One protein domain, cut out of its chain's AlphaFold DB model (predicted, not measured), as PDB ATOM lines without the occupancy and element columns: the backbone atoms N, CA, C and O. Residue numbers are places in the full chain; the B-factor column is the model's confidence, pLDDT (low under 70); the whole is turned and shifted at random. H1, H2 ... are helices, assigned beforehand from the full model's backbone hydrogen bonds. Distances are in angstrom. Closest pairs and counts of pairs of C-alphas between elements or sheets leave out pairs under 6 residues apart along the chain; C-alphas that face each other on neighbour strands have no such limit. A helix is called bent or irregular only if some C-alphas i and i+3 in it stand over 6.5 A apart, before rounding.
ATOM      1  N   SER A 154      98.685 173.670  77.633       94.00
ATOM      2  CA  SER A 154      98.858 174.779  76.701       94.00
ATOM      3  C   SER A 154      97.950 174.612  75.476       94.00
ATOM      4  O   SER A 154      97.567 173.486  75.147       94.00
ATOM      5  N   PRO A 155      97.642 175.693  74.737       92.31
ATOM      6  CA  PRO A 155      96.896 175.587  73.482       92.31
ATOM      7  C   PRO A 155      97.517 174.593  72.486       92.31
ATOM      8  O   PRO A 155      96.789 173.923  71.759       92.31
ATOM      9  N   THR A 156      98.850 174.465  72.496       93.62
ATOM     10  CA  THR A 156      99.622 173.546  71.650       93.62
ATOM     11  C   THR A 156      99.339 172.077  71.977       93.62
ATOM     12  O   THR A 156      99.174 171.264  71.073       93.62
ATOM     13  N   ASN A 157      99.278 171.729  73.267       95.12
ATOM     14  CA  ASN A 157      99.263 170.335  73.719       95.12
ATOM     15  C   ASN A 157      97.906 169.862  74.257       95.12
ATOM     16  O   ASN A 157      97.707 168.652  74.394       95.12
ATOM     17  N   MET A 158      96.959 170.775  74.509       94.00
ATOM     18  CA  MET A 158      95.614 170.458  75.013       94.00
ATOM     19  C   MET A 158      94.962 169.289  74.254       94.00
ATOM     20  O   MET A 158      94.489 168.361  74.916       94.00
ATOM     21  N   PRO A 159      94.962 169.235  72.902       94.44
ATOM     22  CA  PRO A 159      94.296 168.151  72.172       94.44
ATOM     23  C   PRO A 159      94.786 166.743  72.541       94.44
ATOM     24  O   PRO A 159      94.077 165.764  72.323       94.44
ATOM     25  N   HIS A 160      95.983 166.631  73.121       94.06
ATOM     26  CA  HIS A 160      96.614 165.371  73.507       94.06
ATOM     27  C   HIS A 160      96.489 165.062  75.003       94.06
ATOM     28  O   HIS A 160      96.830 163.957  75.425       94.06
ATOM     29  N   LEU A 161      95.977 165.996  75.810       95.69
ATOM     30  CA  LEU A 161      95.936 165.883  77.267       95.69
ATOM     31  C   LEU A 161      95.203 164.624  77.743       95.69
ATOM     32  O   LEU A 161      95.721 163.895  78.585       95.69
ATOM     33  N   GLN A 162      94.027 164.337  77.182       94.62
ATOM     34  CA  GLN A 162      93.246 163.152  77.560       94.62
ATOM     35  C   GLN A 162      93.995 161.851  77.255       94.62
ATOM     36  O   GLN A 162      94.030 160.953  78.092       94.62
ATOM     37  N   ASN A 163      94.681 161.779  76.111       95.44
ATOM     38  CA  ASN A 163      95.480 160.611  75.741       95.44
ATOM     39  C   ASN A 163      96.687 160.435  76.671       95.44
ATOM     40  O   ASN A 163      97.022 159.314  77.035       95.44
ATOM     41  N   ILE A 164      97.318 161.534  77.098       96.69
ATOM     42  CA  ILE A 164      98.421 161.504  78.067       96.69
ATOM     43  C   ILE A 164      97.927 161.003  79.431       96.69
ATOM     44  O   ILE A 164      98.571 160.155  80.048       96.69
ATOM     45  N   LEU A 165      96.781 161.500  79.903       97.62
ATOM     46  CA  LEU A 165      96.183 161.070  81.168       97.62
ATOM     47  C   LEU A 165      95.778 159.590  81.128       97.62
ATOM     48  O   LEU A 165      96.112 158.847  82.052       97.62
ATOM     49  N   ALA A 166      95.146 159.145  80.040       96.25
ATOM     50  CA  ALA A 166      94.825 157.738  79.813       96.25
ATOM     51  C   ALA A 166      96.091 156.869  79.795       96.25
ATOM     52  O   ALA A 166      96.163 155.884  80.523       96.25
ATOM     53  N   PHE A 167      97.139 157.292  79.080       96.12
ATOM     54  CA  PHE A 167      98.423 156.590  79.028       96.12
ATOM     55  C   PHE A 167      99.072 156.421  80.413       96.12
ATOM     56  O   PHE A 167      99.596 155.350  80.729       96.12
ATOM     57  N   LEU A 168      99.012 157.447  81.272       97.50
ATOM     58  CA  LEU A 168      99.467 157.351  82.665       97.50
ATOM     59  C   LEU A 168      98.592 156.390  83.485       97.50
ATOM     60  O   LEU A 168      99.113 155.622  84.296       97.50
ATOM     61  N   SER A 169      97.273 156.405  83.277       96.62
ATOM     62  CA  SER A 169      96.343 155.505  83.970       96.62
ATOM     63  C   SER A 169      96.541 154.043  83.569       96.62
ATOM     64  O   SER A 169      96.518 153.162  84.429       96.62
ATOM     65  N   ASP A 170      96.799 153.781  82.289       94.31
ATOM     66  CA  ASP A 170      97.127 152.454  81.774       94.31
ATOM     67  C   ASP A 170      98.461 151.976  82.351       94.31
ATOM     68  O   ASP A 170      98.560 150.857  82.860       94.31
ATOM     69  N   GLY A 171      99.469 152.855  82.374       93.75
ATOM     70  CA  GLY A 171     100.782 152.598  82.965       93.75
ATOM     71  C   GLY A 171     100.737 152.202  84.442       93.75
ATOM     72  O   GLY A 171     101.537 151.370  84.883       93.75
ATOM     73  N   ALA A 172      99.763 152.722  85.197       94.19
ATOM     74  CA  ALA A 172      99.506 152.325  86.581       94.19
ATOM     75  C   ALA A 172      99.062 150.854  86.721       94.19
ATOM     76  O   ALA A 172      99.199 150.273  87.795       94.19
ATOM     77  N   THR A 173      98.578 150.233  85.643       91.62
ATOM     78  CA  THR A 173      98.051 148.859  85.625       91.62
ATOM     79  C   THR A 173      98.948 147.862  84.886       91.62
ATOM     80  O   THR A 173      98.654 146.670  84.862       91.62
ATOM     81  N   ILE A 174     100.077 148.292  84.325       88.19
ATOM     82  CA  ILE A 174     101.039 147.367  83.707       88.19
ATOM     83  C   ILE A 174     101.672 146.513  84.813       88.19
ATOM     84  O   ILE A 174     102.079 147.100  85.808       88.19
ATOM     85  N   PRO A 175     101.827 145.181  84.675       84.31
ATOM     86  CA  PRO A 175     102.444 144.319  85.693       84.31
ATOM     87  C   PRO A 175     103.973 144.509  85.766       84.31
ATOM     88  O   PRO A 175     104.759 143.583  85.592       84.31
ATOM     89  N   HIS A 176     104.408 145.751  85.967       84.44
ATOM     90  CA  HIS A 176     105.793 146.169  86.064       84.44
ATOM     91  C   HIS A 176     105.916 147.222  87.181       84.44
ATOM     92  O   HIS A 176     105.585 148.396  86.957       84.44
ATOM     93  N   PRO A 177     106.437 146.856  88.370       83.88
ATOM     94  CA  PRO A 177     106.346 147.678  89.582       83.88
ATOM     95  C   PRO A 177     106.871 149.107  89.430       83.88
ATOM     96  O   PRO A 177     106.308 150.055  89.978       83.88
ATOM     97  N   ILE A 178     107.945 149.289  88.653       86.69
ATOM     98  CA  ILE A 178     108.534 150.614  88.418       86.69
ATOM     99  C   ILE A 178     107.594 151.491  87.582       86.69
ATOM    100  O   ILE A 178     107.464 152.680  87.871       86.69
ATOM    101  N   CYS A 179     106.921 150.924  86.575       91.69
ATOM    102  CA  CYS A 179     105.996 151.673  85.720       91.69
ATOM    103  C   CYS A 179     104.765 152.084  86.525       91.69
ATOM    104  O   CYS A 179     104.430 153.267  86.551       91.69
ATOM    105  N   GLN A 180     104.187 151.137  87.271       93.62
ATOM    106  CA  GLN A 180     103.023 151.388  88.119       93.62
ATOM    107  C   GLN A 180     103.308 152.497  89.124       93.62
ATOM    108  O   GLN A 180     102.592 153.496  89.194       93.62
ATOM    109  N   LYS A 181     104.416 152.359  89.860       94.06
ATOM    110  CA  LYS A 181     104.844 153.344  90.849       94.06
ATOM    111  C   LYS A 181     105.052 154.719  90.223       94.06
ATOM    112  O   LYS A 181     104.564 155.701  90.774       94.06
ATOM    113  N   THR A 182     105.767 154.798  89.101       95.75
ATOM    114  CA  THR A 182     106.057 156.077  88.437       95.75
ATOM    115  C   THR A 182     104.762 156.761  88.007       95.75
ATOM    116  O   THR A 182     104.561 157.923  88.338       95.75
ATOM    117  N   CYS A 183     103.833 156.031  87.385       98.00
ATOM    118  CA  CYS A 183     102.546 156.581  86.958       98.00
ATOM    119  C   CYS A 183     101.697 157.075  88.135       98.00
ATOM    120  O   CYS A 183     101.199 158.198  88.104       98.00
ATOM    121  N   ILE A 184     101.592 156.287  89.210       97.75
ATOM    122  CA  ILE A 184     100.860 156.680  90.423       97.75
ATOM    123  C   ILE A 184     101.470 157.932  91.065       97.75
ATOM    124  O   ILE A 184     100.742 158.826  91.500       97.75
ATOM    125  N   LEU A 185     102.802 158.036  91.107       96.62
ATOM    126  CA  LEU A 185     103.482 159.225  91.623       96.62
ATOM    127  C   LEU A 185     103.230 160.456  90.743       96.62
ATOM    128  O   LEU A 185     102.959 161.529  91.285       96.62
ATOM    129  N   THR A 186     103.258 160.303  89.418       97.94
ATOM    130  CA  THR A 186     102.924 161.375  88.467       97.94
ATOM    131  C   THR A 186     101.490 161.860  88.663       97.94
ATOM    132  O   THR A 186     101.272 163.059  88.824       97.94
ATOM    133  N   LEU A 187     100.516 160.946  88.733       98.19
ATOM    134  CA  LEU A 187      99.102 161.269  88.963       98.19
ATOM    135  C   LEU A 187      98.884 161.979  90.305       98.19
ATOM    136  O   LEU A 187      98.177 162.990  90.377       98.19
ATOM    137  N   ALA A 188      99.544 161.511  91.367       95.94
ATOM    138  CA  ALA A 188      99.499 162.170  92.665       95.94
ATOM    139  C   ALA A 188     100.080 163.589  92.602       95.94
ATOM    140  O   ALA A 188      99.516 164.510  93.192       95.94
ATOM    141  N   GLN A 189     101.183 163.793  91.878       95.06
ATOM    142  CA  GLN A 189     101.785 165.116  91.762       95.06
ATOM    143  C   GLN A 189     100.951 166.069  90.897       95.06
ATOM    144  O   GLN A 189     100.769 167.220  91.287       95.06
ATOM    145  N   LEU A 190     100.373 165.595  89.790       95.81
ATOM    146  CA  LEU A 190      99.406 166.363  89.000       95.81
ATOM    147  C   LEU A 190      98.221 166.803  89.866       95.81
ATOM    148  O   LEU A 190      97.860 167.975  89.861       95.81
ATOM    149  N   THR A 191      97.697 165.902  90.698       94.56
ATOM    150  CA  THR A 191      96.614 166.209  91.648       94.56
ATOM    151  C   THR A 191      96.996 167.329  92.612       94.56
ATOM    152  O   THR A 191      96.212 168.251  92.821       94.56
ATOM    153  N   ARG A 192      98.218 167.311  93.161       90.56
ATOM    154  CA  ARG A 192      98.703 168.384  94.050       90.56
ATOM    155  C   ARG A 192      98.893 169.713  93.332       90.56
ATOM    156  O   ARG A 192      98.650 170.752  93.944       90.56
ATOM    157  N   ASN A 193      99.363 169.663  92.088       90.25
ATOM    158  CA  ASN A 193      99.681 170.843  91.293       90.25
ATOM    159  C   ASN A 193      98.415 171.513  90.735       90.25
ATOM    160  O   ASN A 193      98.388 172.731  90.616       90.25
ATOM    161  N   TRP A 194      97.398 170.737  90.351       92.12
ATOM    162  CA  TRP A 194      96.247 171.242  89.590       92.12
ATOM    163  C   TRP A 194      94.989 171.433  90.424       92.12
ATOM    164  O   TRP A 194      94.155 172.274  90.090       92.12
ATOM    165  N   ILE A 195      94.842 170.670  91.507       88.88
ATOM    166  CA  ILE A 195      93.707 170.813  92.410       88.88
ATOM    167  C   ILE A 195      94.188 171.573  93.642       88.88
ATOM    168  O   ILE A 195      95.051 171.066  94.369       88.88
ATOM    169  N   PRO A 196      93.684 172.791  93.899       81.88
ATOM    170  CA  PRO A 196      94.076 173.541  95.077       81.88
ATOM    171  C   PRO A 196      93.714 172.777  96.352       81.88
ATOM    172  O   PRO A 196      92.840 171.913  96.388       81.88
ATOM    173  N   ALA A 197      94.443 173.093  97.411       68.00
ATOM    174  CA  ALA A 197      94.117 172.698  98.764       68.00
ATOM    175  C   ALA A 197      92.680 173.144  99.094       68.00
ATOM    176  O   ALA A 197      92.428 174.343  99.143       68.00
ATOM    177  N   SER A 198      91.743 172.218  99.310       54.50
ATOM    178  CA  SER A 198      90.377 172.577  99.721       54.50
ATOM    179  C   SER A 198      90.415 173.220 101.110       54.50
ATOM    180  O   SER A 198      90.685 172.504 102.064       54.50
ATOM    181  N   ALA A 199      90.168 174.528 101.252       44.62
ATOM    182  CA  ALA A 199      89.920 175.124 102.574       44.62
ATOM    183  C   ALA A 199      88.531 174.701 103.083       44.62
ATOM    184  O   ALA A 199      88.400 174.177 104.178       44.62
ATOM    185  N   GLU A 200      87.528 174.749 102.210       40.34
ATOM    186  CA  GLU A 200      86.187 174.234 102.449       40.34
ATOM    187  C   GLU A 200      85.688 173.597 101.151       40.34
ATOM    188  O   GLU A 200      85.834 174.145 100.055       40.34
ATOM    189  N   SER A 201      85.140 172.396 101.271       46.72
ATOM    190  CA  SER A 201      84.457 171.690 100.196       46.72
ATOM    191  C   SER A 201      83.277 172.519  99.681       46.72
ATOM    192  O   SER A 201      82.493 172.992 100.498       46.72
ATOM    193  N   ARG A 202      83.137 172.673  98.349       43.59
ATOM    194  CA  ARG A 202      81.900 172.918  97.541       43.59
ATOM    195  C   ARG A 202      82.274 173.564  96.185       43.59
ATOM    196  O   ARG A 202      83.353 174.142  96.090       43.59
ATOM    197  N   PRO A 203      81.420 173.605  95.133       37.91
ATOM    198  CA  PRO A 203      80.240 172.808  94.760       37.91
ATOM    199  C   PRO A 203      80.337 172.204  93.326       37.91
ATOM    200  O   PRO A 203      79.379 171.599  92.846       37.91
ATOM    201  N   ALA A 204      81.469 172.355  92.625       44.50
ATOM    202  CA  ALA A 204      81.580 172.076  91.184       44.50
ATOM    203  C   ALA A 204      81.524 170.579  90.813       44.50
ATOM    204  O   ALA A 204      81.239 170.226  89.673       44.50
ATOM    205  N   VAL A 205      81.754 169.686  91.777       42.31
ATOM    206  CA  VAL A 205      81.700 168.230  91.569       42.31
ATOM    207  C   VAL A 205      80.265 167.709  91.642       42.31
ATOM    208  O   VAL A 205      79.921 166.753  90.950       42.31
ATOM    209  N   ARG A 206      79.379 168.379  92.394       39.03
ATOM    210  CA  ARG A 206      77.988 167.940  92.560       39.03
ATOM    211  C   ARG A 206      77.228 167.953  91.236       39.03
ATOM    212  O   ARG A 206      76.462 167.030  91.019       39.03
ATOM    213  N   SER A 207      77.492 168.923  90.350       45.31
ATOM    214  CA  SER A 207      76.916 168.976  88.996       45.31
ATOM    215  C   SER A 207      77.483 167.919  88.048       45.31
ATOM    216  O   SER A 207      76.767 167.440  87.175       45.31
ATOM    217  N   VAL A 208      78.758 167.541  88.210       44.28
ATOM    218  CA  VAL A 208      79.371 166.449  87.434       44.28
ATOM    219  C   VAL A 208      78.758 165.112  87.854       44.28
ATOM    220  O   VAL A 208      78.332 164.345  87.000       44.28
ATOM    221  N   LEU A 209      78.615 164.875  89.162       41.66
ATOM    222  CA  LEU A 209      78.015 163.654  89.704       41.66
ATOM    223  C   LEU A 209      76.513 163.534  89.382       41.66
ATOM    224  O   LEU A 209      76.077 162.456  88.983       41.66
ATOM    225  N   THR A 210      75.727 164.620  89.447       48.34
ATOM    226  CA  THR A 210      74.325 164.590  88.979       48.34
ATOM    227  C   THR A 210      74.206 164.458  87.463       48.34
ATOM    228  O   THR A 210      73.288 163.789  86.997       48.34
ATOM    229  N   GLY A 211      75.144 165.010  86.685       45.16
ATOM    230  CA  GLY A 211      75.233 164.777  85.238       45.16
ATOM    231  C   GLY A 211      75.557 163.323  84.867       45.16
ATOM    232  O   GLY A 211      75.239 162.885  83.765       45.16
ATOM    233  N   MET A 212      76.139 162.562  85.799       41.31
ATOM    234  CA  MET A 212      76.433 161.129  85.678       41.31
ATOM    235  C   MET A 212      75.348 160.228  86.296       41.31
ATOM    236  O   MET A 212      75.540 159.017  86.388       41.31
ATOM    237  N   GLY A 213      74.215 160.790  86.737       40.28
ATOM    238  CA  GLY A 213      73.114 160.031  87.341       40.28
ATOM    239  C   GLY A 213      73.371 159.539  88.772       40.28
ATOM    240  O   GLY A 213      72.621 158.702  89.267       40.28
ATOM    241  N   VAL A 214      74.407 160.046  89.454       40.94
ATOM    242  CA  VAL A 214      74.750 159.663  90.832       40.94
ATOM    243  C   VAL A 214      74.053 160.596  91.828       40.94
ATOM    244  O   VAL A 214      74.382 161.779  91.931       40.94
ATOM    245  N   THR A 215      73.093 160.070  92.592       41.72
ATOM    246  CA  THR A 215      72.420 160.781  93.690       41.72
ATOM    247  C   THR A 215      73.118 160.507  95.025       41.72
ATOM    248  O   THR A 215      73.117 159.392  95.536       41.72
ATOM    249  N   LEU A 216      73.719 161.544  95.616       43.44
ATOM    250  CA  LEU A 216      74.318 161.477  96.954       43.44
ATOM    251  C   LEU A 216      73.241 161.728  98.027       43.44
ATOM    252  O   LEU A 216      72.692 162.831  98.094       43.44
ATOM    253  N   ASN A 217      72.961 160.732  98.875       39.97
ATOM    254  CA  ASN A 217      72.104 160.888 100.062       39.97
ATOM    255  C   ASN A 217      72.781 161.773 101.128       39.97
ATOM    256  O   ASN A 217      73.994 161.705 101.321       39.97
ATOM    257  N   THR A 226      89.241 171.486 109.646       45.81
ATOM    258  CA  THR A 226      90.275 170.470 109.471       45.81
ATOM    259  C   THR A 226      91.654 171.090 109.677       45.81
ATOM    260  O   THR A 226      91.961 172.181 109.202       45.81
ATOM    261  N   ARG A 227      92.560 170.343 110.320       39.97
ATOM    262  CA  ARG A 227      93.985 170.697 110.482       39.97
ATOM    263  C   ARG A 227      94.693 171.034 109.155       39.97
ATOM    264  O   ARG A 227      95.796 171.568 109.172       39.97
ATOM    265  N   TRP A 228      94.083 170.768 108.005       41.28
ATOM    266  CA  TRP A 228      94.574 171.207 106.705       41.28
ATOM    267  C   TRP A 228      94.660 172.737 106.566       41.28
ATOM    268  O   TRP A 228      95.644 173.245 106.024       41.28
ATOM    269  N   GLU A 229      93.733 173.478 107.176       40.16
ATOM    270  CA  GLU A 229      93.811 174.943 107.292       40.16
ATOM    271  C   GLU A 229      95.014 175.392 108.142       40.16
ATOM    272  O   GLU A 229      95.605 176.447 107.903       40.16
ATOM    273  N   LEU A 230      95.447 174.552 109.092       42.81
ATOM    274  CA  LEU A 230      96.650 174.764 109.905       42.81
ATOM    275  C   LEU A 230      97.937 174.321 109.181       42.81
ATOM    276  O   LEU A 230      98.984 174.938 109.360       42.81
ATOM    277  N   LEU A 231      97.881 173.291 108.328       35.47
ATOM    278  CA  LEU A 231      99.023 172.787 107.548       35.47
ATOM    279  C   LEU A 231      99.391 173.704 106.372       35.47
ATOM    280  O   LEU A 231     100.577 173.837 106.061       35.47
ATOM    281  N   ASN A 232      98.421 174.415 105.788       40.16
ATOM    282  CA  ASN A 232      98.675 175.465 104.794       40.16
ATOM    283  C   ASN A 232      99.513 176.639 105.344       40.16
ATOM    284  O   ASN A 232     100.104 177.373 104.557       40.16
ATOM    285  N   LYS A 233      99.634 176.798 106.673       36.59
ATOM    286  CA  LYS A 233     100.542 177.781 107.299       36.59
ATOM    287  C   LYS A 233     102.002 177.312 107.388       36.59
ATOM    288  O   LYS A 233     102.890 178.143 107.549       36.59
ATOM    289  N   ILE A 234     102.265 176.004 107.296       36.09
ATOM    290  CA  ILE A 234     103.614 175.416 107.422       36.09
ATOM    291  C   ILE A 234     104.287 175.273 106.046       36.09
ATOM    292  O   ILE A 234     105.511 175.363 105.930       36.09
ATOM    293  N   VAL A 235     103.499 175.115 104.979       35.97
ATOM    294  CA  VAL A 235     103.995 175.153 103.599       35.97
ATOM    295  C   VAL A 235     104.152 176.615 103.183       35.97
ATOM    296  O   VAL A 235     103.166 177.312 102.966       35.97
ATOM    297  N   LYS A 236     105.398 177.095 103.085       33.31
ATOM    298  CA  LYS A 236     105.712 178.424 102.537       33.31
ATOM    299  C   LYS A 236     104.974 178.612 101.203       33.31
ATOM    300  O   LYS A 236     105.226 177.861 100.267       33.31
ATOM    301  N   SER A 237     104.065 179.590 101.184       31.83
ATOM    302  CA  SER A 237     103.328 180.172 100.050       31.83
ATOM    303  C   SER A 237     103.531 179.506  98.670       31.83
ATOM    304  O   SER A 237     104.594 179.670  98.066       31.83
ATOM    305  N   PRO A 238     102.505 178.836  98.106       38.91
ATOM    306  CA  PRO A 238     102.533 178.336  96.732       38.91
ATOM    307  C   PRO A 238     102.035 179.361  95.690       38.91
ATOM    308  O   PRO A 238     101.801 178.980  94.547       38.91
ATOM    309  N   SER A 239     101.836 180.633  96.055       37.78
ATOM    310  CA  SER A 239     100.969 181.540  95.278       37.78
ATOM    311  C   SER A 239     101.495 181.992  93.907       37.78
ATOM    312  O   SER A 239     100.667 182.334  93.072       37.78
ATOM    313  N   ASP A 240     102.793 181.872  93.600       36.34
ATOM    314  CA  ASP A 240     103.341 182.481  92.368       36.34
ATOM    315  C   ASP A 240     103.937 181.504  91.335       36.34
ATOM    316  O   ASP A 240     104.363 181.931  90.265       36.34
ATOM    317  N   ARG A 241     103.996 180.188  91.610       40.75
ATOM    318  CA  ARG A 241     104.704 179.216  90.733       40.75
ATOM    319  C   ARG A 241     103.835 178.226  89.964       40.75
ATOM    320  O   ARG A 241     104.362 177.463  89.160       40.75
ATOM    321  N   TYR A 242     102.523 178.243  90.164       51.44
ATOM    322  CA  TYR A 242     101.604 177.423  89.383       51.44
ATOM    323  C   TYR A 242     100.843 178.340  88.436       51.44
ATOM    324  O   TYR A 242     100.059 179.172  88.888       51.44
ATOM    325  N   ALA A 243     101.065 178.200  87.124       55.06
ATOM    326  CA  ALA A 243     100.133 178.765  86.156       55.06
ATOM    327  C   ALA A 243      98.733 178.277  86.545       55.06
ATOM    328  O   ALA A 243      98.537 177.069  86.718       55.06
ATOM    329  N   GLN A 244      97.798 179.203  86.759       74.38
ATOM    330  CA  GLN A 244      96.448 178.835  87.164       74.38
ATOM    331  C   GLN A 244      95.870 177.903  86.100       74.38
ATOM    332  O   GLN A 244      95.730 178.282  84.938       74.38
ATOM    333  N   VAL A 245      95.603 176.655  86.492       85.69
ATOM    334  CA  VAL A 245      95.037 175.659  85.584       85.69
ATOM    335  C   VAL A 245      93.670 176.173  85.136       85.69
ATOM    336  O   VAL A 245      92.852 176.488  86.005       85.69
ATOM    337  N   PRO A 246      93.393 176.264  83.821       88.44
ATOM    338  CA  PRO A 246      92.095 176.717  83.345       88.44
ATOM    339  C   PRO A 246      90.968 175.868  83.940       88.44
ATOM    340  O   PRO A 246      91.066 174.640  83.964       88.44
ATOM    341  N   GLU A 247      89.877 176.496  84.385       86.12
ATOM    342  CA  GLU A 247      88.784 175.776  85.058       86.12
ATOM    343  C   GLU A 247      88.224 174.595  84.232       86.12
ATOM    344  O   GLU A 247      88.038 173.522  84.807       86.12
ATOM    345  N   PRO A 248      88.050 174.687  82.894       87.69
ATOM    346  CA  PRO A 248      87.620 173.538  82.092       87.69
ATOM    347  C   PRO A 248      88.593 172.351  82.156       87.69
ATOM    348  O   PRO A 248      88.169 171.199  82.236       87.69
ATOM    349  N   VAL A 249      89.902 172.628  82.163       90.50
ATOM    350  CA  VAL A 249      90.957 171.607  82.267       90.50
ATOM    351  C   VAL A 249      90.919 170.959  83.645       90.50
ATOM    352  O   VAL A 249      90.967 169.737  83.762       90.50
ATOM    353  N   LYS A 250      90.778 171.773  84.692       89.75
ATOM    354  CA  LYS A 250      90.654 171.307  86.071       89.75
ATOM    355  C   LYS A 250      89.427 170.412  86.258       89.75
ATOM    356  O   LYS A 250      89.561 169.339  86.837       89.75
ATOM    357  N   LEU A 251      88.261 170.792  85.733       88.25
ATOM    358  CA  LEU A 251      87.040 169.978  85.804       88.25
ATOM    359  C   LEU A 251      87.185 168.652  85.050       88.25
ATOM    360  O   LEU A 251      86.831 167.600  85.587       88.25
ATOM    361  N   ALA A 252      87.752 168.679  83.841       89.25
ATOM    362  CA  ALA A 252      88.027 167.467  83.073       89.25
ATOM    363  C   ALA A 252      89.012 166.541  83.804       89.25
ATOM    364  O   ALA A 252      88.824 165.325  83.829       89.25
ATOM    365  N   PHE A 253      90.033 167.110  84.447       95.38
ATOM    366  CA  PHE A 253      90.985 166.348  85.243       95.38
ATOM    367  C   PHE A 253      90.347 165.761  86.507       95.38
ATOM    368  O   PHE A 253      90.578 164.594  86.799       95.38
ATOM    369  N   ILE A 254      89.494 166.508  87.221       92.56
ATOM    370  CA  ILE A 254      88.728 165.970  88.358       92.56
ATOM    371  C   ILE A 254      87.895 164.775  87.902       92.56
ATOM    372  O   ILE A 254      87.979 163.713  88.511       92.56
ATOM    373  N   ARG A 255      87.148 164.909  86.802       89.81
ATOM    374  CA  ARG A 255      86.366 163.803  86.244       89.81
ATOM    375  C   ARG A 255      87.239 162.573  85.973       89.81
ATOM    376  O   ARG A 255      86.910 161.487  86.438       89.81
ATOM    377  N   PHE A 256      88.388 162.763  85.326       95.81
ATOM    378  CA  PHE A 256      89.375 161.703  85.102       95.81
ATOM    379  C   PHE A 256      89.876 161.058  86.411       95.81
ATOM    380  O   PHE A 256      90.040 159.839  86.472       95.81
ATOM    381  N   LEU A 257      90.092 161.837  87.482       95.56
ATOM    382  CA  LEU A 257      90.519 161.297  88.777       95.56
ATOM    383  C   LEU A 257      89.477 160.350  89.386       95.56
ATOM    384  O   LEU A 257      89.846 159.305  89.927       95.56
ATOM    385  N   PHE A 258      88.194 160.703  89.290       91.56
ATOM    386  CA  PHE A 258      87.088 159.867  89.756       91.56
ATOM    387  C   PHE A 258      86.904 158.632  88.865       91.56
ATOM    388  O   PHE A 258      86.948 157.509  89.360       91.56
ATOM    389  N   GLU A 259      86.735 158.832  87.558       87.56
ATOM    390  CA  GLU A 259      86.332 157.776  86.624       87.56
ATOM    391  C   GLU A 259      87.459 156.793  86.299       87.56
ATOM    392  O   GLU A 259      87.206 155.601  86.182       87.56
ATOM    393  N   THR A 260      88.696 157.271  86.151       94.38
ATOM    394  CA  THR A 260      89.785 156.463  85.580       94.38
ATOM    395  C   THR A 260      90.932 156.273  86.565       94.38
ATOM    396  O   THR A 260      91.327 155.142  86.843       94.38
ATOM    397  N   ALA A 261      91.455 157.352  87.156       96.31
ATOM    398  CA  ALA A 261      92.657 157.254  87.989       96.31
ATOM    399  C   ALA A 261      92.415 156.464  89.285       96.31
ATOM    400  O   ALA A 261      93.286 155.700  89.706       96.31
ATOM    401  N   THR A 262      91.239 156.632  89.906       94.81
ATOM    402  CA  THR A 262      90.836 155.866  91.096       94.81
ATOM    403  C   THR A 262      90.702 154.382  90.761       94.81
ATOM    404  O   THR A 262      91.236 153.534  91.468       94.81
ATOM    405  N   GLU A 263      90.048 154.038  89.652       93.94
ATOM    406  CA  GLU A 263      89.935 152.641  89.235       93.94
ATOM    407  C   GLU A 263      91.313 152.024  88.954       93.94
ATOM    408  O   GLU A 263      91.627 150.948  89.471       93.94
ATOM    409  N   SER A 264      92.168 152.717  88.196       95.12
ATOM    410  CA  SER A 264      93.531 152.265  87.902       95.12
ATOM    411  C   SER A 264      94.372 152.067  89.165       95.12
ATOM    412  O   SER A 264      95.126 151.095  89.240       95.12
ATOM    413  N   SER A 265      94.245 152.935  90.178       95.56
ATOM    414  CA  SER A 265      95.024 152.817  91.415       95.56
ATOM    415  C   SER A 265      94.635 151.590  92.237       95.56
ATOM    416  O   SER A 265      95.511 150.908  92.767       95.56
ATOM    417  N   PHE A 266      93.348 151.249  92.292       93.50
ATOM    418  CA  PHE A 266      92.893 150.007  92.915       93.50
ATOM    419  C   PHE A 266      93.242 148.775  92.073       93.50
ATOM    420  O   PHE A 266      93.754 147.797  92.620       93.50
ATOM    421  N   LYS A 267      93.043 148.816  90.746       92.12
ATOM    422  CA  LYS A 267      93.428 147.722  89.835       92.12
ATOM    423  C   LYS A 267      94.904 147.367  89.975       92.12
ATOM    424  O   LYS A 267      95.218 146.183  90.028       92.12
ATOM    425  N   ALA A 268      95.783 148.360  90.112       91.69
ATOM    426  CA  ALA A 268      97.210 148.150  90.346       91.69
ATOM    427  C   ALA A 268      97.491 147.255  91.568       91.69
ATOM    428  O   ALA A 268      98.431 146.467  91.548       91.69
ATOM    429  N   LEU A 269      96.671 147.353  92.621       91.00
ATOM    430  CA  LEU A 269      96.834 146.582  93.858       91.00
ATOM    431  C   LEU A 269      96.106 145.237  93.851       91.00
ATOM    432  O   LEU A 269      96.452 144.354  94.631       91.00
ATOM    433  N   PHE A 270      95.096 145.070  93.000       89.19
ATOM    434  CA  PHE A 270      94.316 143.836  92.928       89.19
ATOM    435  C   PHE A 270      94.885 142.789  91.967       89.19
ATOM    436  O   PHE A 270      94.305 141.709  91.851       89.19
ATOM    437  N   GLN A 271      96.020 143.073  91.329       87.00
ATOM    438  CA  GLN A 271      96.679 142.148  90.411       87.00
ATOM    439  C   GLN A 271      97.202 140.883  91.112       87.00
ATOM    440  O   GLN A 271      97.647 140.963  92.257       87.00
ATOM    441  N   PRO A 272      97.200 139.716  90.436       84.69
ATOM    442  CA  PRO A 272      97.546 138.435  91.064       84.69
ATOM    443  C   PRO A 272      98.967 138.350  91.634       84.69
ATOM    444  O   PRO A 272      99.205 137.605  92.576       84.69
ATOM    445  N   HIS A 273      99.916 139.104  91.075       83.44
ATOM    446  CA  HIS A 273     101.316 139.086  91.509       83.44
ATOM    447  C   HIS A 273     101.593 139.981  92.728       83.44
ATOM    448  O   HIS A 273     102.708 139.973  93.248       83.44
ATOM    449  N   ILE A 274     100.616 140.777  93.176       87.44
ATOM    450  CA  ILE A 274     100.792 141.671  94.320       87.44
ATOM    451  C   ILE A 274     100.774 140.847  95.607       87.44
ATOM    452  O   ILE A 274      99.758 140.265  95.979       87.44
ATOM    453  N   THR A 275     101.906 140.836  96.310       87.44
ATOM    454  CA  THR A 275     102.107 140.076  97.552       87.44
ATOM    455  C   THR A 275     102.690 140.948  98.666       87.44
ATOM    456  O   THR A 275     103.332 141.968  98.423       87.44
ATOM    457  N   THR A 276     102.477 140.544  99.918       88.75
ATOM    458  CA  THR A 276     103.049 141.202 101.105       88.75
ATOM    459  C   THR A 276     104.500 140.803 101.374       88.75
ATOM    460  O   THR A 276     105.165 141.459 102.174       88.75
ATOM    461  N   GLN A 277     104.994 139.753 100.711       88.25
ATOM    462  CA  GLN A 277     106.355 139.237 100.885       88.25
ATOM    463  C   GLN A 277     107.391 139.993 100.041       88.25
ATOM    464  O   GLN A 277     108.575 139.992 100.369       88.25
ATOM    465  N   ASP A 278     106.953 140.667  98.974       89.06
ATOM    466  CA  ASP A 278     107.824 141.392  98.054       89.06
ATOM    467  C   ASP A 278     107.938 142.879  98.435       89.06
ATOM    468  O   ASP A 278     106.948 143.611  98.545       89.06
ATOM    469  N   ALA A 279     109.174 143.354  98.615       89.12
ATOM    470  CA  ALA A 279     109.443 144.741  98.995       89.12
ATOM    471  C   ALA A 279     108.992 145.749  97.918       89.12
ATOM    472  O   ALA A 279     108.588 146.868  98.255       89.12
ATOM    473  N   GLY A 280     109.024 145.361  96.638       88.44
ATOM    474  CA  GLY A 280     108.529 146.164  95.521       88.44
ATOM    475  C   GLY A 280     107.013 146.361  95.580       88.44
ATOM    476  O   GLY A 280     106.538 147.495  95.487       88.44
ATOM    477  N   CYS A 281     106.261 145.293  95.841       91.31
ATOM    478  CA  CYS A 281     104.815 145.314  96.050       91.31
ATOM    479  C   CYS A 281     104.447 146.184  97.255       91.31
ATOM    480  O   CYS A 281     103.585 147.058  97.156       91.31
ATOM    481  N   LEU A 282     105.159 146.048  98.380       92.44
ATOM    482  CA  LEU A 282     104.960 146.917  99.546       92.44
ATOM    483  C   LEU A 282     105.232 148.396  99.232       92.44
ATOM    484  O   LEU A 282     104.538 149.279  99.756       92.44
ATOM    485  N   ALA A 283     106.230 148.688  98.394       92.19
ATOM    486  CA  ALA A 283     106.510 150.044  97.935       92.19
ATOM    487  C   ALA A 283     105.392 150.576  97.024       92.19
ATOM    488  O   ALA A 283     104.977 151.723  97.203       92.19
ATOM    489  N   LEU A 284     104.860 149.755  96.114       93.94
ATOM    490  CA  LEU A 284     103.721 150.114  95.267       93.94
ATOM    491  C   LEU A 284     102.464 150.397  96.097       93.94
ATOM    492  O   LEU A 284     101.881 151.470  95.947       93.94
ATOM    493  N   ILE A 285     102.097 149.508  97.031       94.75
ATOM    494  CA  ILE A 285     100.938 149.707  97.920       94.75
ATOM    495  C   ILE A 285     101.094 151.012  98.708       94.75
ATOM    496  O   ILE A 285     100.142 151.782  98.832       94.75
ATOM    497  N   THR A 286     102.305 151.315  99.192       94.75
ATOM    498  CA  THR A 286     102.589 152.597  99.866       94.75
ATOM    499  C   THR A 286     102.337 153.789  98.939       94.75
ATOM    500  O   THR A 286     101.770 154.789  99.376       94.75
ATOM    501  N   CYS A 287     102.740 153.701  97.669       94.56
ATOM    502  CA  CYS A 287     102.550 154.779  96.695       94.56
ATOM    503  C   CYS A 287     101.071 154.989  96.363       94.56
ATOM    504  O   CYS A 287     100.610 156.128  96.390       94.56
ATOM    505  N   VAL A 288     100.316 153.911  96.140       96.50
ATOM    506  CA  VAL A 288      98.864 153.979  95.914       96.50
ATOM    507  C   VAL A 288      98.143 154.550  97.133       96.50
ATOM    508  O   VAL A 288      97.340 155.466  96.992       96.50
ATOM    509  N   CYS A 289      98.492 154.115  98.347       95.44
ATOM    510  CA  CYS A 289      97.950 154.707  99.572       95.44
ATOM    511  C   CYS A 289      98.274 156.206  99.674       95.44
ATOM    512  O   CYS A 289      97.420 157.000 100.052       95.44
ATOM    513  N   GLY A 290      99.489 156.619  99.300       92.94
ATOM    514  CA  GLY A 290      99.856 158.035  99.235       92.94
ATOM    515  C   GLY A 290      99.052 158.823  98.196       92.94
ATOM    516  O   GLY A 290      98.708 159.982  98.435       92.94
ATOM    517  N   PHE A 291      98.708 158.201  97.069       96.94
ATOM    518  CA  PHE A 291      97.818 158.790  96.075       96.94
ATOM    519  C   PHE A 291      96.384 158.914  96.603       96.94
ATOM    520  O   PHE A 291      95.820 159.996  96.517       96.94
ATOM    521  N   HIS A 292      95.840 157.887  97.257       95.56
ATOM    522  CA  HIS A 292      94.511 157.933  97.881       95.56
ATOM    523  C   HIS A 292      94.407 159.028  98.951       95.56
ATOM    524  O   HIS A 292      93.443 159.786  98.967       95.56
ATOM    525  N   LEU A 293      95.437 159.192  99.790       91.12
ATOM    526  CA  LEU A 293      95.508 160.314 100.733       91.12
ATOM    527  C   LEU A 293      95.571 161.670 100.020       91.12
ATOM    528  O   LEU A 293      95.010 162.649 100.500       91.12
ATOM    529  N   THR A 294      96.227 161.736  98.860       91.12
ATOM    530  CA  THR A 294      96.271 162.955  98.042       91.12
ATOM    531  C   THR A 294      94.899 163.269  97.442       91.12
ATOM    532  O   THR A 294      94.482 164.421  97.484       91.12
ATOM    533  N   LEU A 295      94.181 162.263  96.934       92.25
ATOM    534  CA  LEU A 295      92.816 162.413  96.426       92.25
ATOM    535  C   LEU A 295      91.871 162.872  97.536       92.25
ATOM    536  O   LEU A 295      91.202 163.883  97.370       92.25
ATOM    537  N   ALA A 296      91.898 162.217  98.699       89.50
ATOM    538  CA  ALA A 296      91.103 162.625  99.856       89.50
ATOM    539  C   ALA A 296      91.419 164.065 100.299       89.50
ATOM    540  O   ALA A 296      90.507 164.845 100.555       89.50
ATOM    541  N   ALA A 297      92.695 164.462 100.322       83.25
ATOM    542  CA  ALA A 297      93.094 165.817 100.709       83.25
ATOM    543  C   ALA A 297      92.689 166.905  99.695       83.25
ATOM    544  O   ALA A 297      92.560 168.071 100.063       83.25
ATOM    545  N   ARG A 298      92.538 166.558  98.411       84.12
ATOM    546  CA  ARG A 298      92.262 167.528  97.334       84.12
ATOM    547  C   ARG A 298      90.807 167.546  96.879       84.12
ATOM    548  O   ARG A 298      90.325 168.593  96.469       84.12
ATOM    549  N   LEU A 299      90.119 166.415  96.969       85.94
ATOM    550  CA  LEU A 299      88.734 166.226  96.535       85.94
ATOM    551  C   LEU A 299      87.769 166.056  97.720       85.94
ATOM    552  O   LEU A 299      86.556 166.106  97.538       85.94
ATOM    553  N   GLY A 300      88.289 165.869  98.937       85.31
ATOM    554  CA  GLY A 300      87.501 165.823 100.162       85.31
ATOM    555  C   GLY A 300      86.518 164.652 100.223       85.31
ATOM    556  O   GLY A 300      86.782 163.546  99.742       85.31
ATOM    557  N   MET A 301      85.366 164.919 100.843       83.81
ATOM    558  CA  MET A 301      84.308 163.929 101.064       83.81
ATOM    559  C   MET A 301      83.703 163.382  99.771       83.81
ATOM    560  O   MET A 301      83.297 162.223  99.760       83.81
ATOM    561  N   ASP A 302      83.686 164.159  98.687       84.81
ATOM    562  CA  ASP A 302      83.097 163.728  97.414       84.81
ATOM    563  C   ASP A 302      83.810 162.485  96.868       84.81
ATOM    564  O   ASP A 302      83.170 161.511  96.469       84.81
ATOM    565  N   TRP A 303      85.147 162.470  96.926       90.44
ATOM    566  CA  TRP A 303      85.932 161.311  96.500       90.44
ATOM    567  C   TRP A 303      85.740 160.108  97.425       90.44
ATOM    568  O   TRP A 303      85.581 158.984  96.953       90.44
ATOM    569  N   LEU A 304      85.693 160.326  98.740       87.94
ATOM    570  CA  LEU A 304      85.474 159.248  99.709       87.94
ATOM    571  C   LEU A 304      84.098 158.593  99.540       87.94
ATOM    572  O   LEU A 304      83.980 157.366  99.600       87.94
ATOM    573  N   LEU A 305      83.065 159.400  99.289       86.12
ATOM    574  CA  LEU A 305      81.719 158.919  98.994       86.12
ATOM    575  C   LEU A 305      81.680 158.149  97.682       86.12
ATOM    576  O   LEU A 305      81.118 157.059  97.655       86.12
ATOM    577  N   PHE A 306      82.332 158.650  96.634       87.94
ATOM    578  CA  PHE A 306      82.457 157.926  95.374       87.94
ATOM    579  C   PHE A 306      83.143 156.565  95.550       87.94
ATOM    580  O   PHE A 306      82.622 155.550  95.086       87.94
ATOM    581  N   VAL A 307      84.268 156.510  96.274       89.19
ATOM    582  CA  VAL A 307      84.970 155.246  96.545       89.19
ATOM    583  C   VAL A 307      84.046 154.262  97.261       89.19
ATOM    584  O   VAL A 307      83.966 153.101  96.870       89.19
ATOM    585  N   LYS A 308      83.313 154.718  98.281       85.56
ATOM    586  CA  LYS A 308      82.402 153.873  99.063       85.56
ATOM    587  C   LYS A 308      81.173 153.414  98.276       85.56
ATOM    588  O   LYS A 308      80.839 152.235  98.311       85.56
ATOM    589  N   GLN A 309      80.464 154.350  97.652       82.94
ATOM    590  CA  GLN A 309      79.116 154.141  97.117       82.94
ATOM    591  C   GLN A 309      79.117 153.659  95.670       82.94
ATOM    592  O   GLN A 309      78.177 152.988  95.262       82.94
ATOM    593  N   VAL A 310      80.158 153.989  94.903       81.56
ATOM    594  CA  VAL A 310      80.245 153.643  93.482       81.56
ATOM    595  C   VAL A 310      81.311 152.577  93.282       81.56
ATOM    596  O   VAL A 310      81.005 151.459  92.880       81.56
ATOM    597  N   PHE A 311      82.565 152.889  93.607       85.38
ATOM    598  CA  PHE A 311      83.683 152.027  93.231       85.38
ATOM    599  C   PHE A 311      83.691 150.685  93.981       85.38
ATOM    600  O   PHE A 311      83.651 149.624  93.360       85.38
ATOM    601  N   LEU A 312      83.730 150.712  95.318       86.44
ATOM    602  CA  LEU A 312      83.829 149.497  96.131       86.44
ATOM    603  C   LEU A 312      82.567 148.636  96.043       86.44
ATOM    604  O   LEU A 312      82.671 147.410  96.080       86.44
ATOM    605  N   LEU A 313      81.401 149.266  95.876       82.31
ATOM    606  CA  LEU A 313      80.144 148.560  95.649       82.31
ATOM    607  C   LEU A 313      80.188 147.773  94.330       82.31
ATOM    608  O   LEU A 313      79.929 146.573  94.331       82.31
ATOM    609  N   ASN A 314      80.611 148.412  93.233       83.69
ATOM    610  CA  ASN A 314      80.758 147.754  91.929       83.69
ATOM    611  C   ASN A 314      81.844 146.666  91.930       83.69
ATOM    612  O   ASN A 314      81.768 145.710  91.162       83.69
ATOM    613  N   ALA A 315      82.842 146.784  92.807       83.50
ATOM    614  CA  ALA A 315      83.883 145.778  92.999       83.50
ATOM    615  C   ALA A 315      83.447 144.593  93.890       83.50
ATOM    616  O   ALA A 315      84.292 143.768  94.244       83.50
ATOM    617  N   ASN A 316      82.166 144.499  94.277       83.25
ATOM    618  CA  ASN A 316      81.630 143.493  95.206       83.25
ATOM    619  C   ASN A 316      82.370 143.451  96.557       83.25
ATOM    620  O   ASN A 316      82.483 142.402  97.195       83.25
ATOM    621  N   CYS A 317      82.904 144.590  97.006       83.75
ATOM    622  CA  CYS A 317      83.574 144.683  98.294       83.75
ATOM    623  C   CYS A 317      82.535 144.700  99.431       83.75
ATOM    624  O   CYS A 317      81.570 145.467  99.352       83.75
ATOM    625  N   PRO A 318      82.716 143.918 100.516       85.94
ATOM    626  CA  PRO A 318      81.817 143.970 101.661       85.94
ATOM    627  C   PRO A 318      81.694 145.400 102.218       85.94
ATOM    628  O   PRO A 318      82.723 146.048 102.450       85.94
ATOM    629  N   PRO A 319      80.476 145.899 102.507       84.75
ATOM    630  CA  PRO A 319      80.273 147.266 102.992       84.75
ATOM    631  C   PRO A 319      81.089 147.603 104.246       84.75
ATOM    632  O   PRO A 319      81.527 148.741 104.407       84.75
ATOM    633  N   GLN A 320      81.331 146.618 105.121       86.94
ATOM    634  CA  GLN A 320      82.162 146.789 106.317       86.94
ATOM    635  C   GLN A 320      83.605 147.161 105.954       86.94
ATOM    636  O   GLN A 320      84.143 148.118 106.501       86.94
ATOM    637  N   VAL A 321      84.198 146.476 104.972       88.00
ATOM    638  CA  VAL A 321      85.579 146.717 104.528       88.00
ATOM    639  C   VAL A 321      85.721 148.116 103.929       88.00
ATOM    640  O   VAL A 321      86.664 148.839 104.255       88.00
ATOM    641  N   GLY A 322      84.754 148.536 103.109       86.38
ATOM    642  CA  GLY A 322      84.725 149.896 102.575       86.38
ATOM    643  C   GLY A 322      84.582 150.957 103.667       86.38
ATOM    644  O   GLY A 322      85.313 151.945 103.662       86.38
ATOM    645  N   ASN A 323      83.700 150.737 104.646       87.31
ATOM    646  CA  ASN A 323      83.530 151.648 105.779       87.31
ATOM    647  C   ASN A 323      84.799 151.758 106.631       87.31
ATOM    648  O   ASN A 323      85.182 152.869 106.993       87.31
ATOM    649  N   GLU A 324      85.468 150.642 106.926       89.25
ATOM    650  CA  GLU A 324      86.730 150.623 107.674       89.25
ATOM    651  C   GLU A 324      87.836 151.372 106.924       89.25
ATOM    652  O   GLU A 324      88.559 152.168 107.524       89.25
ATOM    653  N   TYR A 325      87.931 151.191 105.602       90.69
ATOM    654  CA  TYR A 325      88.924 151.883 104.782       90.69
ATOM    655  C   TYR A 325      88.717 153.405 104.758       90.69
ATOM    656  O   TYR A 325      89.660 154.169 104.969       90.69
ATOM    657  N   ILE A 326      87.478 153.857 104.553       88.00
ATOM    658  CA  ILE A 326      87.138 155.286 104.555       88.00
ATOM    659  C   ILE A 326      87.315 155.888 105.952       88.00
ATOM    660  O   ILE A 326      87.890 156.968 106.090       88.00
ATOM    661  N   SER A 327      86.897 155.168 106.996       85.06
ATOM    662  CA  SER A 327      87.076 155.599 108.387       85.06
ATOM    663  C   SER A 327      88.554 155.728 108.743       85.06
ATOM    664  O   SER A 327      88.933 156.677 109.421       85.06
ATOM    665  N   ALA A 328      89.413 154.836 108.243       85.44
ATOM    666  CA  ALA A 328      90.851 154.950 108.444       85.44
ATOM    667  C   ALA A 328      91.407 156.268 107.887       85.44
ATOM    668  O   ALA A 328      92.207 156.909 108.564       85.44
ATOM    669  N   ILE A 329      90.962 156.686 106.698       86.38
ATOM    670  CA  ILE A 329      91.391 157.940 106.064       86.38
ATOM    671  C   ILE A 329      90.850 159.169 106.813       86.38
ATOM    672  O   ILE A 329      91.575 160.149 106.953       86.38
ATOM    673  N   LEU A 330      89.606 159.119 107.301       81.38
ATOM    674  CA  LEU A 330      88.937 160.257 107.946       81.38
ATOM    675  C   LEU A 330      89.297 160.453 109.419       81.38
ATOM    676  O   LEU A 330      89.510 161.576 109.865       81.38
ATOM    677  N   VAL A 331      89.304 159.365 110.187       73.69
ATOM    678  CA  VAL A 331      89.311 159.404 111.657       73.69
ATOM    679  C   VAL A 331      90.727 159.344 112.215       73.69
ATOM    680  O   VAL A 331      90.960 159.799 113.330       73.69
ATOM    681  N   THR A 332      91.688 158.794 111.468       69.56
ATOM    682  CA  THR A 332      93.060 158.643 111.964       69.56
ATOM    683  C   THR A 332      93.827 159.959 111.793       69.56
ATOM    684  O   THR A 332      94.194 160.294 110.662       69.56
ATOM    685  N   PRO A 333      94.130 160.698 112.878       61.56
ATOM    686  CA  PRO A 333      94.953 161.894 112.773       61.56
ATOM    687  C   PRO A 333      96.350 161.522 112.256       61.56
ATOM    688  O   PRO A 333      96.917 160.502 112.646       61.56
ATOM    689  N   ASP A 334      96.897 162.350 111.363       70.00
ATOM    690  CA  ASP A 334      98.241 162.195 110.790       70.00
ATOM    691  C   ASP A 334      98.487 160.831 110.105       70.00
ATOM    692  O   ASP A 334      99.597 160.287 110.123       70.00
ATOM    693  N   ILE A 335      97.451 160.261 109.471       83.00
ATOM    694  CA  ILE A 335      97.588 159.002 108.739       83.00
ATOM    695  C   ILE A 335      98.659 159.101 107.646       83.00
ATOM    696  O   ILE A 335      98.564 159.851 106.676       83.00
ATOM    697  N   THR A 336      99.714 158.302 107.800       87.38
ATOM    698  CA  THR A 336     100.795 158.224 106.814       87.38
ATOM    699  C   THR A 336     100.482 157.176 105.743       87.38
ATOM    700  O   THR A 336      99.796 156.189 106.032       87.38
ATOM    701  N   PRO A 337     101.065 157.279 104.530       91.00
ATOM    702  CA  PRO A 337     100.931 156.238 103.508       91.00
ATOM    703  C   PRO A 337     101.340 154.844 104.006       91.00
ATOM    704  O   PRO A 337     100.725 153.845 103.644       91.00
ATOM    705  N   LYS A 338     102.349 154.766 104.888       89.44
ATOM    706  CA  LYS A 338     102.796 153.507 105.505       89.44
ATOM    707  C   LYS A 338     101.744 152.923 106.449       89.44
ATOM    708  O   LYS A 338     101.565 151.707 106.457       89.44
ATOM    709  N   ARG A 339     101.060 153.767 107.231       89.81
ATOM    710  CA  ARG A 339      99.992 153.331 108.140       89.81
ATOM    711  C   ARG A 339      98.756 152.893 107.361       89.81
ATOM    712  O   ARG A 339      98.235 151.814 107.637       89.81
ATOM    713  N   LEU A 340      98.347 153.672 106.359       91.19
ATOM    714  CA  LEU A 340      97.232 153.312 105.484       91.19
ATOM    715  C   LEU A 340      97.513 152.012 104.722       91.19
ATOM    716  O   LEU A 340      96.618 151.183 104.615       91.19
ATOM    717  N   ARG A 341      98.758 151.770 104.287       94.06
ATOM    718  CA  ARG A 341      99.169 150.485 103.701       94.06
ATOM    719  C   ARG A 341      98.894 149.307 104.633       94.06
ATOM    720  O   ARG A 341      98.369 148.305 104.170       94.06
ATOM    721  N   SER A 342      99.271 149.391 105.911       93.31
ATOM    722  CA  SER A 342      99.033 148.292 106.861       93.31
ATOM    723  C   SER A 342      97.543 147.977 106.994       93.31
ATOM    724  O   SER A 342      97.161 146.813 107.005       93.31
ATOM    725  N   ILE A 343      96.702 149.013 107.025       92.19
ATOM    726  CA  ILE A 343      95.243 148.864 107.048       92.19
ATOM    727  C   ILE A 343      94.756 148.242 105.735       92.19
ATOM    728  O   ILE A 343      94.031 147.255 105.760       92.19
ATOM    729  N   PHE A 344      95.208 148.759 104.590       92.88
ATOM    730  CA  PHE A 344      94.845 148.245 103.272       92.88
ATOM    731  C   PHE A 344      95.177 146.755 103.126       92.88
ATOM    732  O   PHE A 344      94.333 145.983 102.685       92.88
ATOM    733  N   ILE A 345      96.377 146.334 103.539       92.69
ATOM    734  CA  ILE A 345      96.791 144.926 103.506       92.69
ATOM    735  C   ILE A 345      95.824 144.066 104.325       92.69
ATOM    736  O   ILE A 345      95.323 143.069 103.811       92.69
ATOM    737  N   ASN A 346      95.515 144.469 105.558       91.25
ATOM    738  CA  ASN A 346      94.620 143.713 106.439       91.25
ATOM    739  C   ASN A 346      93.185 143.628 105.899       91.25
ATOM    740  O   ASN A 346      92.496 142.633 106.115       91.25
ATOM    741  N   LEU A 347      92.731 144.675 105.212       88.94
ATOM    742  CA  LEU A 347      91.376 144.772 104.680       88.94
ATOM    743  C   LEU A 347      91.190 144.018 103.362       88.94
ATOM    744  O   LEU A 347      90.183 143.334 103.193       88.94
ATOM    745  N   PHE A 348      92.144 144.149 102.440       85.69
ATOM    746  CA  PHE A 348      91.964 143.777 101.035       85.69
ATOM    747  C   PHE A 348      92.875 142.646 100.552       85.69
ATOM    748  O   PHE A 348      92.567 142.025  99.538       85.69
ATOM    749  N   ILE A 349      94.002 142.399 101.227       80.69
ATOM    750  CA  ILE A 349      95.010 141.430 100.770       80.69
ATOM    751  C   ILE A 349      95.035 140.197 101.673       80.69
ATOM    752  O   ILE A 349      94.998 139.088 101.169       80.69
ATOM    753  N   ALA A 350      95.033 140.369 102.996       73.44
ATOM    754  CA  ALA A 350      95.074 139.260 103.955       73.44
ATOM    755  C   ALA A 350      93.762 138.454 104.041       73.44
ATOM    756  O   ALA A 350      93.734 137.407 104.679       73.44
ATOM    757  N   LYS A 351      92.673 138.967 103.451       61.31
ATOM    758  CA  LYS A 351      91.357 138.308 103.383       61.31
ATOM    759  C   LYS A 351      91.082 137.633 102.028       61.31
ATOM    760  O   LYS A 351      89.977 137.129 101.842       61.31
ATOM    761  N   LYS A 352      92.038 137.678 101.092       57.84
ATOM    762  CA  LYS A 352      92.068 136.808  99.907       57.84
ATOM    763  C   LYS A 352      92.717 135.489 100.296       57.84
ATOM    764  O   LYS A 352      92.252 134.460  99.768       57.84
TER     765      LYS A 352
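This is residues 154 to 217 and 226 to 352 of the 352 residues of the protein "Exportin-T" of Aplanochytrium stocchinoi (UniProt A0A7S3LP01). A long helical arm, H6a, runs through the middle of a cluster of helices, with H2 and H5b side by side with it, H1 beyond H2 and H8 set crosswise on it. From the end of H6a, H6b, H7 and H8 fold back and forth, while H3 and H4 lie toward the outside. The printed part has 191 residues with eight named helices, H1 to H8 in order, and no named strand: all helix. It is compact and rounded, with a radius of gyration of the C-alphas of 16.6 A and spans of 45 by 39 by 35 A.

H1, residues 158 to 171, begins at C-alpha 158 (95.614, 170.458, 75.013) and is irregular, with C-alphas 159 and 162 7.4 A apart. H2 is residues 177 to 194, 25.6 A long; H3 is 204 to 211 and H4 228 to 231. By hydrogen bonds H5, 247 to 270, and H6, 279 to 314, were each assigned as one helix, but both are bent: C-alphas 259 and 262 are 6.6 A apart, 298 and 301 9.5 A. The arms are H5a, 247 to 259; H5b, 262 to 270; H6a, 279 to 298, 28.6 A long; and H6b, 301 to 314, irregular, with C-alphas 309 and 312 6.7 A apart. H7 is 319 to 331; H8, 337 to 349, ends at C-alpha 349 (95.010, 141.430, 100.770).

H6a touches H2 at a shallow tilt of 15 degrees, closest at the C-alphas of Ala 188 and Phe 291, 5.1 A. H1, H2 and H5a form an up-and-down bundle, each running against the one before. H7 and H8 are a hairpin, closest at C-alphas 321 and 347, 6.1 A. Every O i to N i+4 pair is within hydrogen-bond range in H2, H5a, H6a, H7 and H8, against 8 of 10 in H1, 3 of 4 in H3, 4 of 5 in H5b and 7 of 10 in H6b; H4 is too short for one.

Residues 218 to 225 are not printed, and C-alphas 217 and 226 are 22.6 A apart across this cut. The link from H4 to H5a is long, 15 residues. Low pLDDT, under 70, covers 43 residues, among them 197 to 217 and 226 to 243.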